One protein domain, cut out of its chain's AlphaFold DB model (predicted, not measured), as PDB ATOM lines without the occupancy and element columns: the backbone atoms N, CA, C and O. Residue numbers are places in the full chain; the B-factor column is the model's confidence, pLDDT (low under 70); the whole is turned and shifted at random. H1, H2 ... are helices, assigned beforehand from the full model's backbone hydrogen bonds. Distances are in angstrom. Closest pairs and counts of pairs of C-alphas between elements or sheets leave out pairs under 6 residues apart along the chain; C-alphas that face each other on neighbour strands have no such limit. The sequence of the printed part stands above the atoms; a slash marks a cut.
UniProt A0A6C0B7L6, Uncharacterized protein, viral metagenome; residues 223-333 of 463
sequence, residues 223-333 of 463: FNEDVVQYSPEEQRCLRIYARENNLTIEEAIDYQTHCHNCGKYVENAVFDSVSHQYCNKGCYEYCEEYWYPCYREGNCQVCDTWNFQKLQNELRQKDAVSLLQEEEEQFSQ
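This is residues 223 to 333 of the 463 residues of an uncharacterized protein of viral metagenome (UniProt A0A6C0B7L6). A small body of three short helices and much loop, H1 and H2 crossing at one end and H3 at the other, has one long helix, H4, sticking out as an arm with residues 311 to 330. The printed part has 111 residues with four named helices, H1 to H4, and no named strand; the class is all helix. It is loose, with a radius of gyration of the C-alphas of 17.3 A, and spans 56 by 35 by 25 A.

H1, residues 232 to 244, touches H2, residues 249 to 257, with residues 238 to 242 alone; the closest C-alphas, of Ala 242 and Ala 252, are 5.2 A apart. Their lines stand at 72 degrees, only just about perpendicular. H3, residues 281 to 289, is close to but not clearly touching H4, residues 301 to 330; the closest C-alphas, of Cys 287 and Val 302, are 7.4 A apart. They run opposite ways at a steep tilt of 42 degrees. The other helix pairs are apart. In the four helices every O i to N i+4 pair is within hydrogen-bond range.

H1 begins at C-alpha 232 (-50.491, 23.992, 82.054) and is 18.4 A long. H2 is 12.0 A and H3 10.4 A. H4, 42.7 A, ends at C-alpha 330 (-1.019, 31.970, 80.310).

The printed part has no cut. The links H2 to H3 and H3 to H4 are long. Confidence is low at residues 223 to 224, 226, 290 to 299 and 301.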
ATOM      1  N   PHE A 223     -43.681  27.411  94.331       57.94
ATOM      2  CA  PHE A 223     -43.921  27.551  92.896       57.94
ATOM      3  C   PHE A 223     -42.618  28.009  92.216       57.94
ATOM      4  O   PHE A 223     -42.292  29.194  92.235       57.94
ATOM      5  N   ASN A 224     -41.847  27.052  91.698       62.62
ATOM      6  CA  ASN A 224     -40.593  27.320  91.006       62.62
ATOM      7  C   ASN A 224     -40.847  28.132  89.740       62.62
ATOM      8  O   ASN A 224     -41.729  27.802  88.944       62.62
ATOM      9  N   GLU A 225     -40.038  29.165  89.527       70.31
ATOM     10  CA  GLU A 225     -40.035  29.924  88.273       70.31
ATOM     11  C   GLU A 225     -39.689  29.017  87.074       70.31
ATOM     12  O   GLU A 225     -40.186  29.237  85.970       70.31
ATOM     13  N   ASP A 226     -38.956  27.924  87.311       68.56
ATOM     14  CA  ASP A 226     -38.507  26.964  86.293       68.56
ATOM     15  C   ASP A 226     -39.644  26.204  85.592       68.56
ATOM     16  O   ASP A 226     -39.460  25.693  84.486       68.56
ATOM     17  N   VAL A 227     -40.844  26.142  86.186       77.50
ATOM     18  CA  VAL A 227     -41.982  25.433  85.572       77.50
ATOM     19  C   VAL A 227     -42.803  26.328  84.632       77.50
ATOM     20  O   VAL A 227     -43.653  25.833  83.893       77.50
ATOM     21  N   VAL A 228     -42.558  27.647  84.632       80.44
ATOM     22  CA  VAL A 228     -43.352  28.643  83.880       80.44
ATOM     23  C   VAL A 228     -43.234  28.456  82.364       80.44
ATOM     24  O   VAL A 228     -44.148  28.824  81.627       80.44
ATOM     25  N   GLN A 229     -42.138  27.858  81.896       88.94
ATOM     26  CA  GLN A 229     -41.903  27.581  80.477       88.94
ATOM     27  C   GLN A 229     -42.738  26.417  79.915       88.94
ATOM     28  O   GLN A 229     -42.872  26.314  78.697       88.94
ATOM     29  N   TYR A 230     -43.316  25.571  80.773       90.00
ATOM     30  CA  TYR A 230     -44.152  24.442  80.361       90.00
ATOM     31  C   TYR A 230     -45.626  24.841  80.290       90.00
ATOM     32  O   TYR A 230     -46.106  25.678  81.061       90.00
ATOM     33  N   SER A 231     -46.376  24.226  79.380       91.38
ATOM     34  CA  SER A 231     -47.821  24.415  79.286       91.38
ATOM     35  C   SER A 231     -48.538  23.925  80.556       91.38
ATOM     36  O   SER A 231     -48.022  23.063  81.268       91.38
ATOM     37  N   PRO A 232     -49.755  24.416  80.859       84.44
ATOM     38  CA  PRO A 232     -50.491  23.992  82.054       84.44
ATOM     39  C   PRO A 232     -50.708  22.475  82.163       84.44
ATOM     40  O   PRO A 232     -50.750  21.945  83.272       84.44
ATOM     41  N   GLU A 233     -50.833  21.777  81.030       87.56
ATOM     42  CA  GLU A 233     -50.993  20.320  81.015       87.56
ATOM     43  C   GLU A 233     -49.674  19.607  81.340       87.56
ATOM     44  O   GLU A 233     -49.652  18.714  82.179       87.56
ATOM     45  N   GLU A 234     -48.550  20.058  80.778       91.94
ATOM     46  CA  GLU A 234     -47.221  19.521  81.107       91.94
ATOM     47  C   GLU A 234     -46.866  19.774  82.577       91.94
ATOM     48  O   GLU A 234     -46.401  18.869  83.268       91.94
ATOM     49  N   GLN A 235     -47.172  20.967  83.102       88.94
ATOM     50  CA  GLN A 235     -47.020  21.277  84.528       88.94
ATOM     51  C   GLN A 235     -47.839  20.325  85.407       88.94
ATOM     52  O   GLN A 235     -47.391  19.929  86.487       88.94
ATOM     53  N   ARG A 236     -49.047  19.957  84.966       86.81
ATOM     54  CA  ARG A 236     -49.889  18.978  85.657       86.81
ATOM     55  C   ARG A 236     -49.259  17.585  85.613       86.81
ATOM     56  O   ARG A 236     -49.172  16.961  86.669       86.81
ATOM     57  N   CYS A 237     -48.805  17.120  84.448       91.25
ATOM     58  CA  CYS A 237     -48.125  15.830  84.299       91.25
ATOM     59  C   CYS A 237     -46.873  15.747  85.178       91.25
ATOM     60  O   CYS A 237     -46.752  14.804  85.952       91.25
ATOM     61  N   LEU A 238     -46.016  16.771  85.156       91.06
ATOM     62  CA  LEU A 238     -44.808  16.856  85.984       91.06
ATOM     63  C   LEU A 238     -45.109  16.743  87.480       91.06
ATOM     64  O   LEU A 238     -44.404  16.045  88.201       91.06
ATOM     65  N   ARG A 239     -46.175  17.393  87.958       85.56
ATOM     66  CA  ARG A 239     -46.586  17.312  89.370       85.56
ATOM     67  C   ARG A 239     -47.131  15.938  89.743       85.56
ATOM     68  O   ARG A 239     -46.850  15.463  90.841       85.56
ATOM     69  N   ILE A 240     -47.924  15.321  88.865       85.88
ATOM     70  CA  ILE A 240     -48.427  13.958  89.079       85.88
ATOM     71  C   ILE A 240     -47.243  12.994  89.129       85.88
ATOM     72  O   ILE A 240     -47.113  12.273  90.113       85.88
ATOM     73  N   TYR A 241     -46.348  13.075  88.143       87.56
ATOM     74  CA  TYR A 241     -45.141  12.264  88.051       87.56
ATOM     75  C   TYR A 241     -44.251  12.432  89.290       87.56
ATOM     76  O   TYR A 241     -43.868  11.442  89.907       87.56
ATOM     77  N   ALA A 242     -43.991  13.674  89.718       87.38
ATOM     78  CA  ALA A 242     -43.214  13.964  90.921       87.38
ATOM     79  C   ALA A 242     -43.830  13.328  92.171       87.38
ATOM     80  O   ALA A 242     -43.138  12.692  92.958       87.38
ATOM     81  N   ARG A 243     -45.148  13.455  92.346       83.75
ATOM     82  CA  ARG A 243     -45.860  12.891  93.497       83.75
ATOM     83  C   ARG A 243     -45.862  11.363  93.486       83.75
ATOM     84  O   ARG A 243     -45.645  10.765  94.532       83.75
ATOM     85  N   GLU A 244     -46.139  10.745  92.341       83.25
ATOM     86  CA  GLU A 244     -46.213   9.281  92.205       83.25
ATOM     87  C   GLU A 244     -44.844   8.615  92.375       83.25
ATOM     88  O   GLU A 244     -44.776   7.484  92.843       83.25
ATOM     89  N   ASN A 245     -43.764   9.344  92.082       78.88
ATOM     90  CA  ASN A 245     -42.389   8.853  92.177       78.88
ATOM     91  C   ASN A 245     -41.588   9.462  93.344       78.88
ATOM     92  O   ASN A 245     -40.376   9.271  93.406       78.88
ATOM     93  N   ASN A 246     -42.238  10.193  94.261       82.62
ATOM     94  CA  ASN A 246     -41.604  10.841  95.419       82.62
ATOM     95  C   ASN A 246     -40.398  11.747  95.053       82.62
ATOM     96  O   ASN A 246     -39.359  11.723  95.711       82.62
ATOM     97  N   LEU A 247     -40.527  12.535  93.980       83.94
ATOM     98  CA  LEU A 247     -39.496  13.435  93.443       83.94
ATOM     99  C   LEU A 247     -39.784  14.897  93.790       83.94
ATOM    100  O   LEU A 247     -40.942  15.295  93.975       83.94
ATOM    101  N   THR A 248     -38.747  15.736  93.769       88.00
ATOM    102  CA  THR A 248     -38.970  17.181  93.628       88.00
ATOM    103  C   THR A 248     -39.432  17.523  92.203       88.00
ATOM    104  O   THR A 248     -39.341  16.712  91.279       88.00
ATOM    105  N   ILE A 249     -39.953  18.735  91.997       87.75
ATOM    106  CA  ILE A 249     -40.405  19.164  90.664       87.75
ATOM    107  C   ILE A 249     -39.225  19.314  89.702       87.75
ATOM    108  O   ILE A 249     -39.349  18.962  88.535       87.75
ATOM    109  N   GLU A 250     -38.082  19.795  90.183       88.25
ATOM    110  CA  GLU A 250     -36.842  19.912  89.413       88.25
ATOM    111  C   GLU A 250     -36.362  18.541  88.942       88.25
ATOM    112  O   GLU A 250     -35.983  18.377  87.787       88.25
ATOM    113  N   GLU A 251     -36.440  17.538  89.814       86.38
ATOM    114  CA  GLU A 251     -36.090  16.165  89.465       86.38
ATOM    115  C   GLU A 251     -37.086  15.564  88.478       86.38
ATOM    116  O   GLU A 251     -36.677  14.934  87.508       86.38
ATOM    117  N   ALA A 252     -38.386  15.795  88.661       90.06
ATOM    118  CA  ALA A 252     -39.388  15.362  87.692       90.06
ATOM    119  C   ALA A 252     -39.175  16.014  86.318       90.06
ATOM    120  O   ALA A 252     -39.315  15.334  85.305       90.06
ATOM    121  N   ILE A 253     -38.796  17.297  86.273       91.50
ATOM    122  CA  ILE A 253     -38.408  17.977  85.032       91.50
ATOM    123  C   ILE A 253     -37.193  17.286  84.420       91.50
ATOM    124  O   ILE A 253     -37.231  16.955  83.238       91.50
ATOM    125  N   ASP A 254     -36.144  17.029  85.201       89.12
ATOM    126  CA  ASP A 254     -34.923  16.369  84.725       89.12
ATOM    127  C   ASP A 254     -35.246  14.998  84.099       89.12
ATOM    128  O   ASP A 254     -34.862  14.728  82.961       89.12
ATOM    129  N   TYR A 255     -36.067  14.184  84.772       87.50
ATOM    130  CA  TYR A 255     -36.518  12.868  84.294       87.50
ATOM    131  C   TYR A 255     -37.408  12.938  83.053       87.50
ATOM    132  O   TYR A 255     -37.295  12.103  82.156       87.50
ATOM    133  N   GLN A 256     -38.299  13.924  82.995       91.94
ATOM    134  CA  GLN A 256     -39.220  14.105  81.878       91.94
ATOM    135  C   GLN A 256     -38.611  14.914  80.729       91.94
ATOM    136  O   GLN A 256     -39.293  15.160  79.745       91.94
ATOM    137  N   THR A 257     -37.341  15.321  80.811       93.19
ATOM    138  CA  THR A 257     -36.642  16.035  79.725       93.19
ATOM    139  C   THR A 257     -35.346  15.364  79.285       93.19
ATOM    140  O   THR A 257     -34.842  15.669  78.203       93.19
ATOM    141  N   HIS A 258     -34.826  14.404  80.053       91.81
ATOM    142  CA  HIS A 258     -33.632  13.643  79.704       91.81
ATOM    143  C   HIS A 258     -33.943  12.162  79.528       91.81
ATOM    144  O   HIS A 258     -34.778  11.571  80.201       91.81
ATOM    145  N   CYS A 259     -33.215  11.539  78.608       90.88
ATOM    146  CA  CYS A 259     -33.268  10.113  78.378       90.88
ATOM    147  C   CYS A 259     -32.892   9.375  79.661       90.88
ATOM    148  O   CYS A 259     -31.756   9.493  80.121       90.88
ATOM    149  N   HIS A 260     -33.788   8.528  80.149       85.50
ATOM    150  CA  HIS A 260     -33.586   7.767  81.372       85.50
ATOM    151  C   HIS A 260     -32.323   6.890  81.311       85.50
ATOM    152  O   HIS A 260     -31.537   6.870  82.248       85.50
ATOM    153  N   ASN A 261     -32.057   6.271  80.153       85.25
ATOM    154  CA  ASN A 261     -30.870   5.434  79.951       85.25
ATOM    155  C   ASN A 261     -29.525   6.193  79.955       85.25
ATOM    156  O   ASN A 261     -28.566   5.784  80.596       85.25
ATOM    157  N   CYS A 262     -29.412   7.264  79.162       85.12
ATOM    158  CA  CYS A 262     -28.113   7.877  78.834       85.12
ATOM    159  C   CYS A 262     -27.983   9.350  79.232       85.12
ATOM    160  O   CYS A 262     -27.011  10.008  78.865       85.12
ATOM    161  N   GLY A 263     -29.003   9.909  79.881       85.31
ATOM    162  CA  GLY A 263     -29.028  11.292  80.351       85.31
ATOM    163  C   GLY A 263     -29.003  12.364  79.265       85.31
ATOM    164  O   GLY A 263     -28.866  13.537  79.584       85.31
ATOM    165  N   LYS A 264     -29.127  12.010  77.981       88.75
ATOM    166  CA  LYS A 264     -29.206  12.998  76.896       88.75
ATOM    167  C   LYS A 264     -30.541  13.726  76.917       88.75
ATOM    168  O   LYS A 264     -31.576  13.075  77.016       88.75
ATOM    169  N   TYR A 265     -30.514  15.040  76.725       92.12
ATOM    170  CA  TYR A 265     -31.720  15.846  76.558       92.12
ATOM    171  C   TYR A 265     -32.575  15.345  75.381       92.12
ATOM    172  O   TYR A 265     -32.043  14.984  74.325       92.12
ATOM    173  N   VAL A 266     -33.894  15.314  75.564       93.88
ATOM    174  CA  VAL A 266     -34.877  14.859  74.574       93.88
ATOM    175  C   VAL A 266     -35.656  16.074  74.073       93.88
ATOM    176  O   VAL A 266     -36.540  16.580  74.753       93.88
ATOM    177  N   GLU A 267     -35.342  16.543  72.858       90.62
ATOM    178  CA  GLU A 267     -35.911  17.785  72.296       90.62
ATOM    179  C   GLU A 267     -37.443  17.798  72.199       90.62
ATOM    180  O   GLU A 267     -38.046  18.864  72.259       90.62
ATOM    181  N   ASN A 268     -38.071  16.628  72.064       90.81
ATOM    182  CA  ASN A 268     -39.523  16.474  71.956       90.81
ATOM    183  C   ASN A 268     -40.044  15.533  73.045       90.81
ATOM    184  O   ASN A 268     -40.716  14.544  72.746       90.81
ATOM    185  N   ALA A 269     -39.649  15.793  74.290       91.06
ATOM    186  CA  ALA A 269     -40.086  14.984  75.414       91.06
ATOM    187  C   ALA A 269     -41.614  15.009  75.565       91.06
ATOM    188  O   ALA A 269     -42.260  16.045  75.387       91.06
ATOM    189  N   VAL A 270     -42.195  13.850  75.868       91.31
ATOM    190  CA  VAL A 270     -43.644  13.681  76.011       91.31
ATOM    191  C   VAL A 270     -43.981  13.610  77.491       91.31
ATOM    192  O   VAL A 270     -43.863  12.552  78.091       91.31
ATOM    193  N   PHE A 271     -44.416  14.721  78.079       90.44
ATOM    194  CA  PHE A 271     -44.783  14.757  79.494       90.44
ATOM    195  C   PHE A 271     -46.051  13.945  79.747       90.44
ATOM    196  O   PHE A 271     -47.170  14.419  79.527       90.44
ATOM    197  N   ASP A 272     -45.881  12.739  80.263       85.81
ATOM    198  CA  ASP A 272     -46.966  11.957  80.828       85.81
ATOM    199  C   ASP A 272     -46.649  11.584  82.285       85.81
ATOM    200  O   ASP A 272     -45.580  11.878  82.818       85.81
ATOM    201  N   SER A 273     -47.647  11.056  82.987       81.81
ATOM    202  CA  SER A 273     -47.528  10.752  84.418       81.81
ATOM    203  C   SER A 273     -46.873   9.402  84.701       81.81
ATOM    204  O   SER A 273     -46.606   9.111  85.860       81.81
ATOM    205  N   VAL A 274     -46.605   8.585  83.678       80.25
ATOM    206  CA  VAL A 274     -46.366   7.143  83.854       80.25
ATOM    207  C   VAL A 274     -45.133   6.610  83.131       80.25
ATOM    208  O   VAL A 274     -44.673   5.522  83.463       80.25
ATOM    209  N   SER A 275     -44.597   7.328  82.151       84.25
ATOM    210  CA  SER A 275     -43.533   6.863  81.272       84.25
ATOM    211  C   SER A 275     -42.255   7.673  81.443       84.25
ATOM    212  O   SER A 275     -42.251   8.855  81.796       84.25
ATOM    213  N   HIS A 276     -41.138   6.992  81.210       85.50
ATOM    214  CA  HIS A 276     -39.816   7.589  81.143       85.50
ATOM    215  C   HIS A 276     -39.515   8.081  79.725       85.50
ATOM    216  O   HIS A 276     -39.999   7.527  78.736       85.50
ATOM    217  N   GLN A 277     -38.645   9.084  79.610       90.19
ATOM    218  CA  GLN A 277     -38.193   9.571  78.309       90.19
ATOM    219  C   GLN A 277     -36.999   8.774  77.790       90.19
ATOM    220  O   GLN A 277     -36.095   8.402  78.540       90.19
ATOM    221  N   TYR A 278     -36.938   8.589  76.471       91.00
ATOM    222  CA  TYR A 278     -35.840   7.893  75.802       91.00
ATOM    223  C   TYR A 278     -35.436   8.619  74.519       91.00
ATOM    224  O   TYR A 278     -36.278   8.954  73.693       91.00
ATOM    225  N   CYS A 279     -34.133   8.835  74.304       92.06
ATOM    226  CA  CYS A 279     -33.661   9.560  73.117       92.06
ATOM    227  C   CYS A 279     -33.743   8.739  71.819       92.06
ATOM    228  O   CYS A 279     -33.656   9.296  70.728       92.06
ATOM    229  N   ASN A 280     -33.823   7.409  71.915       91.88
ATOM    230  CA  ASN A 280     -33.965   6.510  70.773       91.88
ATOM    231  C   ASN A 280     -34.513   5.142  71.205       91.88
ATOM    232  O   ASN A 280     -34.518   4.809  72.391       91.88
ATOM    233  N   LYS A 281     -34.913   4.339  70.209       90.25
ATOM    234  CA  LYS A 281     -35.439   2.981  70.396       90.25
ATOM    235  C   LYS A 281     -34.492   2.091  71.205       90.25
ATOM    236  O   LYS A 281     -34.948   1.429  72.115       90.25
ATOM    237  N   GLY A 282     -33.184   2.147  70.946       90.00
ATOM    238  CA  GLY A 282     -32.215   1.322  71.674       90.00
ATOM    239  C   GLY A 282     -32.153   1.631  73.174       90.00
ATOM    240  O   GLY A 282     -31.982   0.722  73.974       90.00
ATOM    241  N   CYS A 283     -32.331   2.894  73.579       88.06
ATOM    242  CA  CYS A 283     -32.401   3.263  74.996       88.06
ATOM    243  C   CYS A 283     -33.703   2.806  75.655       88.06
ATOM    244  O   CYS A 283     -33.670   2.380  76.803       88.06
ATOM    245  N   TYR A 284     -34.816   2.891  74.925       88.50
ATOM    246  CA  TYR A 284     -36.100   2.358  75.374       88.50
ATOM    247  C   TYR A 284     -36.027   0.839  75.558       88.50
ATOM    248  O   TYR A 284     -36.321   0.347  76.640       88.50
ATOM    249  N   GLU A 285     -35.560   0.108  74.541       84.69
ATOM    250  CA  GLU A 285     -35.398  -1.348  74.593       84.69
ATOM    251  C   GLU A 285     -34.485  -1.740  75.759       84.69
ATOM    252  O   GLU A 285     -34.845  -2.592  76.562       84.69
ATOM    253  N   TYR A 286     -33.348  -1.054  75.924       80.62
ATOM    254  CA  TYR A 286     -32.414  -1.328  77.016       80.62
ATOM    255  C   TYR A 286     -33.061  -1.246  78.406       80.62
ATOM    256  O   TYR A 286     -32.785  -2.096  79.245       80.62
ATOM    257  N   CYS A 287     -33.912  -0.250  78.656       79.75
ATOM    258  CA  CYS A 287     -34.510  -0.041  79.975       79.75
ATOM    259  C   CYS A 287     -35.815  -0.825  80.173       79.75
ATOM    260  O   CYS A 287     -35.975  -1.495  81.192       79.75
ATOM    261  N   GLU A 288     -36.727  -0.766  79.202       78.00
ATOM    262  CA  GLU A 288     -38.085  -1.313  79.313       78.00
ATOM    263  C   GLU A 288     -38.165  -2.775  78.835       78.00
ATOM    264  O   GLU A 288     -38.851  -3.582  79.458       78.00
ATOM    265  N   GLU A 289     -37.444  -3.173  77.773       72.56
ATOM    266  CA  GLU A 289     -37.487  -4.561  77.266       72.56
ATOM    267  C   GLU A 289     -36.576  -5.520  78.035       72.56
ATOM    268  O   GLU A 289     -36.906  -6.702  78.139       72.56
ATOM    269  N   TYR A 290     -35.480  -5.038  78.628       67.56
ATOM    270  CA  TYR A 290     -34.662  -5.845  79.549       67.56
ATOM    271  C   TYR A 290     -35.117  -5.738  81.010       67.56
ATOM    272  O   TYR A 290     -34.478  -6.324  81.882       67.56
ATOM    273  N   TRP A 291     -36.243  -5.052  81.258       59.00
ATOM    274  CA  TRP A 291     -36.931  -4.983  82.547       59.00
ATOM    275  C   TRP A 291     -35.984  -4.564  83.667       59.00
ATOM    276  O   TRP A 291     -35.855  -5.268  84.665       59.00
ATOM    277  N   TYR A 292     -35.313  -3.424  83.517       61.69
ATOM    278  CA  TYR A 292     -34.668  -2.803  84.668       61.69
ATOM    279  C   TYR A 292     -35.745  -2.027  85.426       61.69
ATOM    280  O   TYR A 292     -36.099  -0.933  84.983       61.69
ATOM    281  N   PRO A 293     -36.301  -2.552  86.538       59.03
ATOM    282  CA  PRO A 293     -37.265  -1.807  87.327       59.03
ATOM    283  C   PRO A 293     -36.605  -0.519  87.822       59.03
ATOM    284  O   PRO A 293     -35.731  -0.531  88.692       59.03
ATOM    285  N   CYS A 294     -36.997   0.608  87.233       66.19
ATOM    286  CA  CYS A 294     -36.608   1.914  87.720       66.19
ATOM    287  C   CYS A 294     -37.587   2.342  88.808       66.19
ATOM    288  O   CYS A 294     -38.588   3.004  88.549       66.19
ATOM    289  N   TYR A 295     -37.258   1.981  90.043       58.50
ATOM    290  CA  TYR A 295     -37.795   2.633  91.228       58.50
ATOM    291  C   TYR A 295     -36.642   3.426  91.827       58.50
ATOM    292  O   TYR A 295     -35.593   2.851  92.100       58.50
ATOM    293  N   ARG A 296     -36.788   4.740  92.006       51.78
ATOM    294  CA  ARG A 296     -35.688   5.615  92.461       51.78
ATOM    295  C   ARG A 296     -35.270   5.377  93.925       51.78
ATOM    296  O   ARG A 296     -34.302   5.967  94.388       51.78
ATOM    297  N   GLU A 297     -35.958   4.471  94.624       50.81
ATOM    298  CA  GLU A 297     -35.567   3.918  95.933       50.81
ATOM    299  C   GLU A 297     -34.996   2.484  95.843       50.81
ATOM    300  O   GLU A 297     -34.527   1.931  96.837       50.81
ATOM    301  N   GLY A 298     -35.008   1.876  94.655       53.38
ATOM    302  CA  GLY A 298     -34.356   0.605  94.354       53.38
ATOM    303  C   GLY A 298     -32.992   0.817  93.694       53.38
ATOM    304  O   GLY A 298     -32.730   1.866  93.110       53.38
ATOM    305  N   ASN A 299     -32.126  -0.198  93.759       56.44
ATOM    306  CA  ASN A 299     -30.827  -0.244  93.071       56.44
ATOM    307  C   ASN A 299     -31.012  -0.299  91.538       56.44
ATOM    308  O   ASN A 299     -30.724  -1.311  90.893       56.44
ATOM    309  N   CYS A 300     -31.558   0.759  90.946       70.06
ATOM    310  CA  CYS A 300     -31.737   0.870  89.512       70.06
ATOM    311  C   CYS A 300     -30.368   1.117  88.874       70.06
ATOM    312  O   CYS A 300     -29.839   2.228  88.917       70.06
ATOM    313  N   GLN A 301     -29.816   0.086  88.230       63.09
ATOM    314  CA  GLN A 301     -28.527   0.170  87.532       63.09
ATOM    315  C   GLN A 301     -28.483   1.304  86.497       63.09
ATOM    316  O   GLN A 301     -27.423   1.877  86.239       63.09
ATOM    317  N   VAL A 302     -29.637   1.652  85.924       70.19
ATOM    318  CA  VAL A 302     -29.771   2.767  84.986       70.19
ATOM    319  C   VAL A 302     -29.618   4.110  85.706       70.19
ATOM    320  O   VAL A 302     -28.860   4.956  85.238       70.19
ATOM    321  N   CYS A 303     -30.237   4.292  86.877       72.62
ATOM    322  CA  CYS A 303     -30.046   5.493  87.695       72.62
ATOM    323  C   CYS A 303     -28.596   5.627  88.185       72.62
ATOM    324  O   CYS A 303     -28.054   6.731  88.168       72.62
ATOM    325  N   ASP A 304     -27.942   4.528  88.565       72.69
ATOM    326  CA  ASP A 304     -26.524   4.540  88.956       72.69
ATOM    327  C   ASP A 304     -25.621   4.940  87.784       72.69
ATOM    328  O   ASP A 304     -24.737   5.789  87.921       72.69
ATOM    329  N   THR A 305     -25.889   4.380  86.603       70.38
ATOM    330  CA  THR A 305     -25.184   4.729  85.364       70.38
ATOM    331  C   THR A 305     -25.411   6.194  84.998       70.38
ATOM    332  O   THR A 305     -24.467   6.890  84.620       70.38
ATOM    333  N   TRP A 306     -26.638   6.688  85.151       71.94
ATOM    334  CA  TRP A 306     -26.992   8.078  84.896       71.94
ATOM    335  C   TRP A 306     -26.301   9.029  85.878       71.94
ATOM    336  O   TRP A 306     -25.657   9.983  85.444       71.94
ATOM    337  N   ASN A 307     -26.336   8.738  87.180       72.69
ATOM    338  CA  ASN A 307     -25.647   9.519  88.210       72.69
ATOM    339  C   ASN A 307     -24.137   9.559  87.957       72.69
ATOM    340  O   ASN A 307     -23.514  10.618  88.049       72.69
ATOM    341  N   PHE A 308     -23.548   8.424  87.573       75.75
ATOM    342  CA  PHE A 308     -22.144   8.350  87.190       75.75
ATOM    343  C   PHE A 308     -21.840   9.216  85.958       75.75
ATOM    344  O   PHE A 308     -20.877   9.984  85.967       75.75
ATOM    345  N   GLN A 309     -22.664   9.142  84.908       71.88
ATOM    346  CA  GLN A 309     -22.488   9.954  83.699       71.88
ATOM    347  C   GLN A 309     -22.678  11.451  83.969       71.88
ATOM    348  O   GLN A 309     -21.906  12.262  83.452       71.88
ATOM    349  N   LYS A 310     -23.655  11.823  84.801       74.19
ATOM    350  CA  LYS A 310     -23.884  13.198  85.254       74.19
ATOM    351  C   LYS A 310     -22.666  13.732  86.002       74.19
ATOM    352  O   LYS A 310     -22.129  14.764  85.609       74.19
ATOM    353  N   LEU A 311     -22.152  12.978  86.975       76.88
ATOM    354  CA  LEU A 311     -20.941  13.338  87.714       76.88
ATOM    355  C   LEU A 311     -19.719  13.470  86.790       76.88
ATOM    356  O   LEU A 311     -18.961  14.429  86.900       76.88
ATOM    357  N   GLN A 312     -19.536  12.549  85.842       75.38
ATOM    358  CA  GLN A 312     -18.468  12.626  84.836       75.38
ATOM    359  C   GLN A 312     -18.593  13.871  83.949       75.38
ATOM    360  O   GLN A 312     -17.589  14.492  83.605       75.38
ATOM    361  N   ASN A 313     -19.811  14.260  83.570       72.31
ATOM    362  CA  ASN A 313     -20.045  15.483  82.806       72.31
ATOM    363  C   ASN A 313     -19.739  16.735  83.630       72.31
ATOM    364  O   ASN A 313     -19.082  17.638  83.117       72.31
ATOM    365  N   GLU A 314     -20.153  16.776  84.893       76.44
ATOM    366  CA  GLU A 314     -19.841  17.879  85.806       76.44
ATOM    367  C   GLU A 314     -18.333  18.009  86.050       76.44
ATOM    368  O   GLU A 314     -17.807  19.121  86.042       76.44
ATOM    369  N   LEU A 315     -17.621  16.891  86.221       72.75
ATOM    370  CA  LEU A 315     -16.162  16.879  86.349       72.75
ATOM    371  C   LEU A 315     -15.490  17.379  85.070       72.75
ATOM    372  O   LEU A 315     -14.689  18.302  85.139       72.75
ATOM    373  N   ARG A 316     -15.895  16.881  83.894       74.69
ATOM    374  CA  ARG A 316     -15.375  17.378  82.609       74.69
ATOM    375  C   ARG A 316     -15.645  18.862  82.391       74.69
ATOM    376  O   ARG A 316     -14.807  19.547  81.819       74.69
ATOM    377  N   GLN A 317     -16.802  19.365  82.821       73.94
ATOM    378  CA  GLN A 317     -17.103  20.795  82.755       73.94
ATOM    379  C   GLN A 317     -16.209  21.600  83.698       73.94
ATOM    380  O   GLN A 317     -15.697  22.636  83.288       73.94
ATOM    381  N   LYS A 318     -15.981  21.127  84.928       74.31
ATOM    382  CA  LYS A 318     -15.060  21.777  85.872       74.31
ATOM    383  C   LYS A 318     -13.622  21.773  85.355       74.31
ATOM    384  O   LYS A 318     -12.987  22.821  85.391       74.31
ATOM    385  N   ASP A 319     -13.157  20.653  84.811       73.62
ATOM    386  CA  ASP A 319     -11.824  20.538  84.215       73.62
ATOM    387  C   ASP A 319     -11.688  21.453  82.994       73.62
ATOM    388  O   ASP A 319     -10.704  22.173  82.868       73.62
ATOM    389  N   ALA A 320     -12.706  21.513  82.128       71.56
ATOM    390  CA  ALA A 320     -12.717  22.427  80.989       71.56
ATOM    391  C   ALA A 320     -12.687  23.902  81.424       71.56
ATOM    392  O   ALA A 320     -11.994  24.703  80.806       71.56
ATOM    393  N   VAL A 321     -13.409  24.269  82.487       74.75
ATOM    394  CA  VAL A 321     -13.376  25.633  83.041       74.75
ATOM    395  C   VAL A 321     -12.010  25.946  83.656       74.75
ATOM    396  O   VAL A 321     -11.495  27.034  83.420       74.75
ATOM    397  N   SER A 322     -11.407  25.004  84.387       77.12
ATOM    398  CA  SER A 322     -10.061  25.162  84.957       77.12
ATOM    399  C   SER A 322      -9.012  25.358  83.862       77.12
ATOM    400  O   SER A 322      -8.219  26.289  83.934       77.12
ATOM    401  N   LEU A 323      -9.061  24.543  82.804       74.31
ATOM    402  CA  LEU A 323      -8.158  24.663  81.657       74.31
ATOM    403  C   LEU A 323      -8.332  26.000  80.926       74.31
ATOM    404  O   LEU A 323      -7.348  26.613  80.532       74.31
ATOM    405  N   LEU A 324      -9.568  26.488  80.780       75.06
ATOM    406  CA  LEU A 324      -9.818  27.805  80.188       75.06
ATOM    407  C   LEU A 324      -9.270  28.947  81.055       75.06
ATOM    408  O   LEU A 324      -8.784  29.930  80.503       75.06
ATOM    409  N   GLN A 325      -9.331  28.825  82.384       77.12
ATOM    410  CA  GLN A 325      -8.747  29.809  83.301       77.12
ATOM    411  C   GLN A 325      -7.215  29.805  83.238       77.12
ATOM    412  O   GLN A 325      -6.614  30.872  83.146       77.12
ATOM    413  N   GLU A 326      -6.590  28.626  83.221       81.75
ATOM    414  CA  GLU A 326      -5.137  28.487  83.060       81.75
ATOM    415  C   GLU A 326      -4.664  29.041  81.705       81.75
ATOM    416  O   GLU A 326      -3.679  29.777  81.654       81.75
ATOM    417  N   GLU A 327      -5.399  28.779  80.617       79.31
ATOM    418  CA  GLU A 327      -5.127  29.384  79.306       79.31
ATOM    419  C   GLU A 327      -5.273  30.916  79.332       79.31
ATOM    420  O   GLU A 327      -4.443  31.629  78.761       79.31
ATOM    421  N   GLU A 328      -6.320  31.452  79.966       81.50
ATOM    422  CA  GLU A 328      -6.524  32.904  80.076       81.50
ATOM    423  C   GLU A 328      -5.395  33.585  80.859       81.50
ATOM    424  O   GLU A 328      -4.950  34.671  80.472       81.50
ATOM    425  N   GLU A 329      -4.887  32.943  81.913       86.88
ATOM    426  CA  GLU A 329      -3.718  33.417  82.656       86.88
ATOM    427  C   GLU A 329      -2.434  33.322  81.820       86.88
ATOM    428  O   GLU A 329      -1.669  34.287  81.751       86.88
ATOM    429  N   GLN A 330      -2.209  32.198  81.134       88.25
ATOM    430  CA  GLN A 330      -1.019  31.970  80.310       88.25
ATOM    431  C   GLN A 330      -0.924  32.949  79.130       88.25
ATOM    432  O   GLN A 330       0.173  33.347  78.727       88.25
ATOM    433  N   PHE A 331      -2.066  33.365  78.579       92.00
ATOM    434  CA  PHE A 331      -2.138  34.212  77.390       92.00
ATOM    435  C   PHE A 331      -2.667  35.624  77.665       92.00
ATOM    436  O   PHE A 331      -3.056  36.330  76.732       92.00
ATOM    437  N   SER A 332      -2.599  36.083  78.920       92.12
ATOM    438  CA  SER A 332      -3.137  37.377  79.369       92.12
ATOM    439  C   SER A 332      -2.525  38.607  78.675       92.12
ATOM    440  O   SER A 332      -3.032  39.720  78.809       92.12
ATOM    441  N   GLN A 333      -1.403  38.433  77.970       93.00
ATOM    442  CA  GLN A 333      -0.730  39.480  77.197       93.00
ATOM    443  C   GLN A 333      -1.385  39.773  75.837       93.00
ATOM    444  O   GLN A 333      -1.079  40.800  75.234       93.00
TER     445      GLN A 333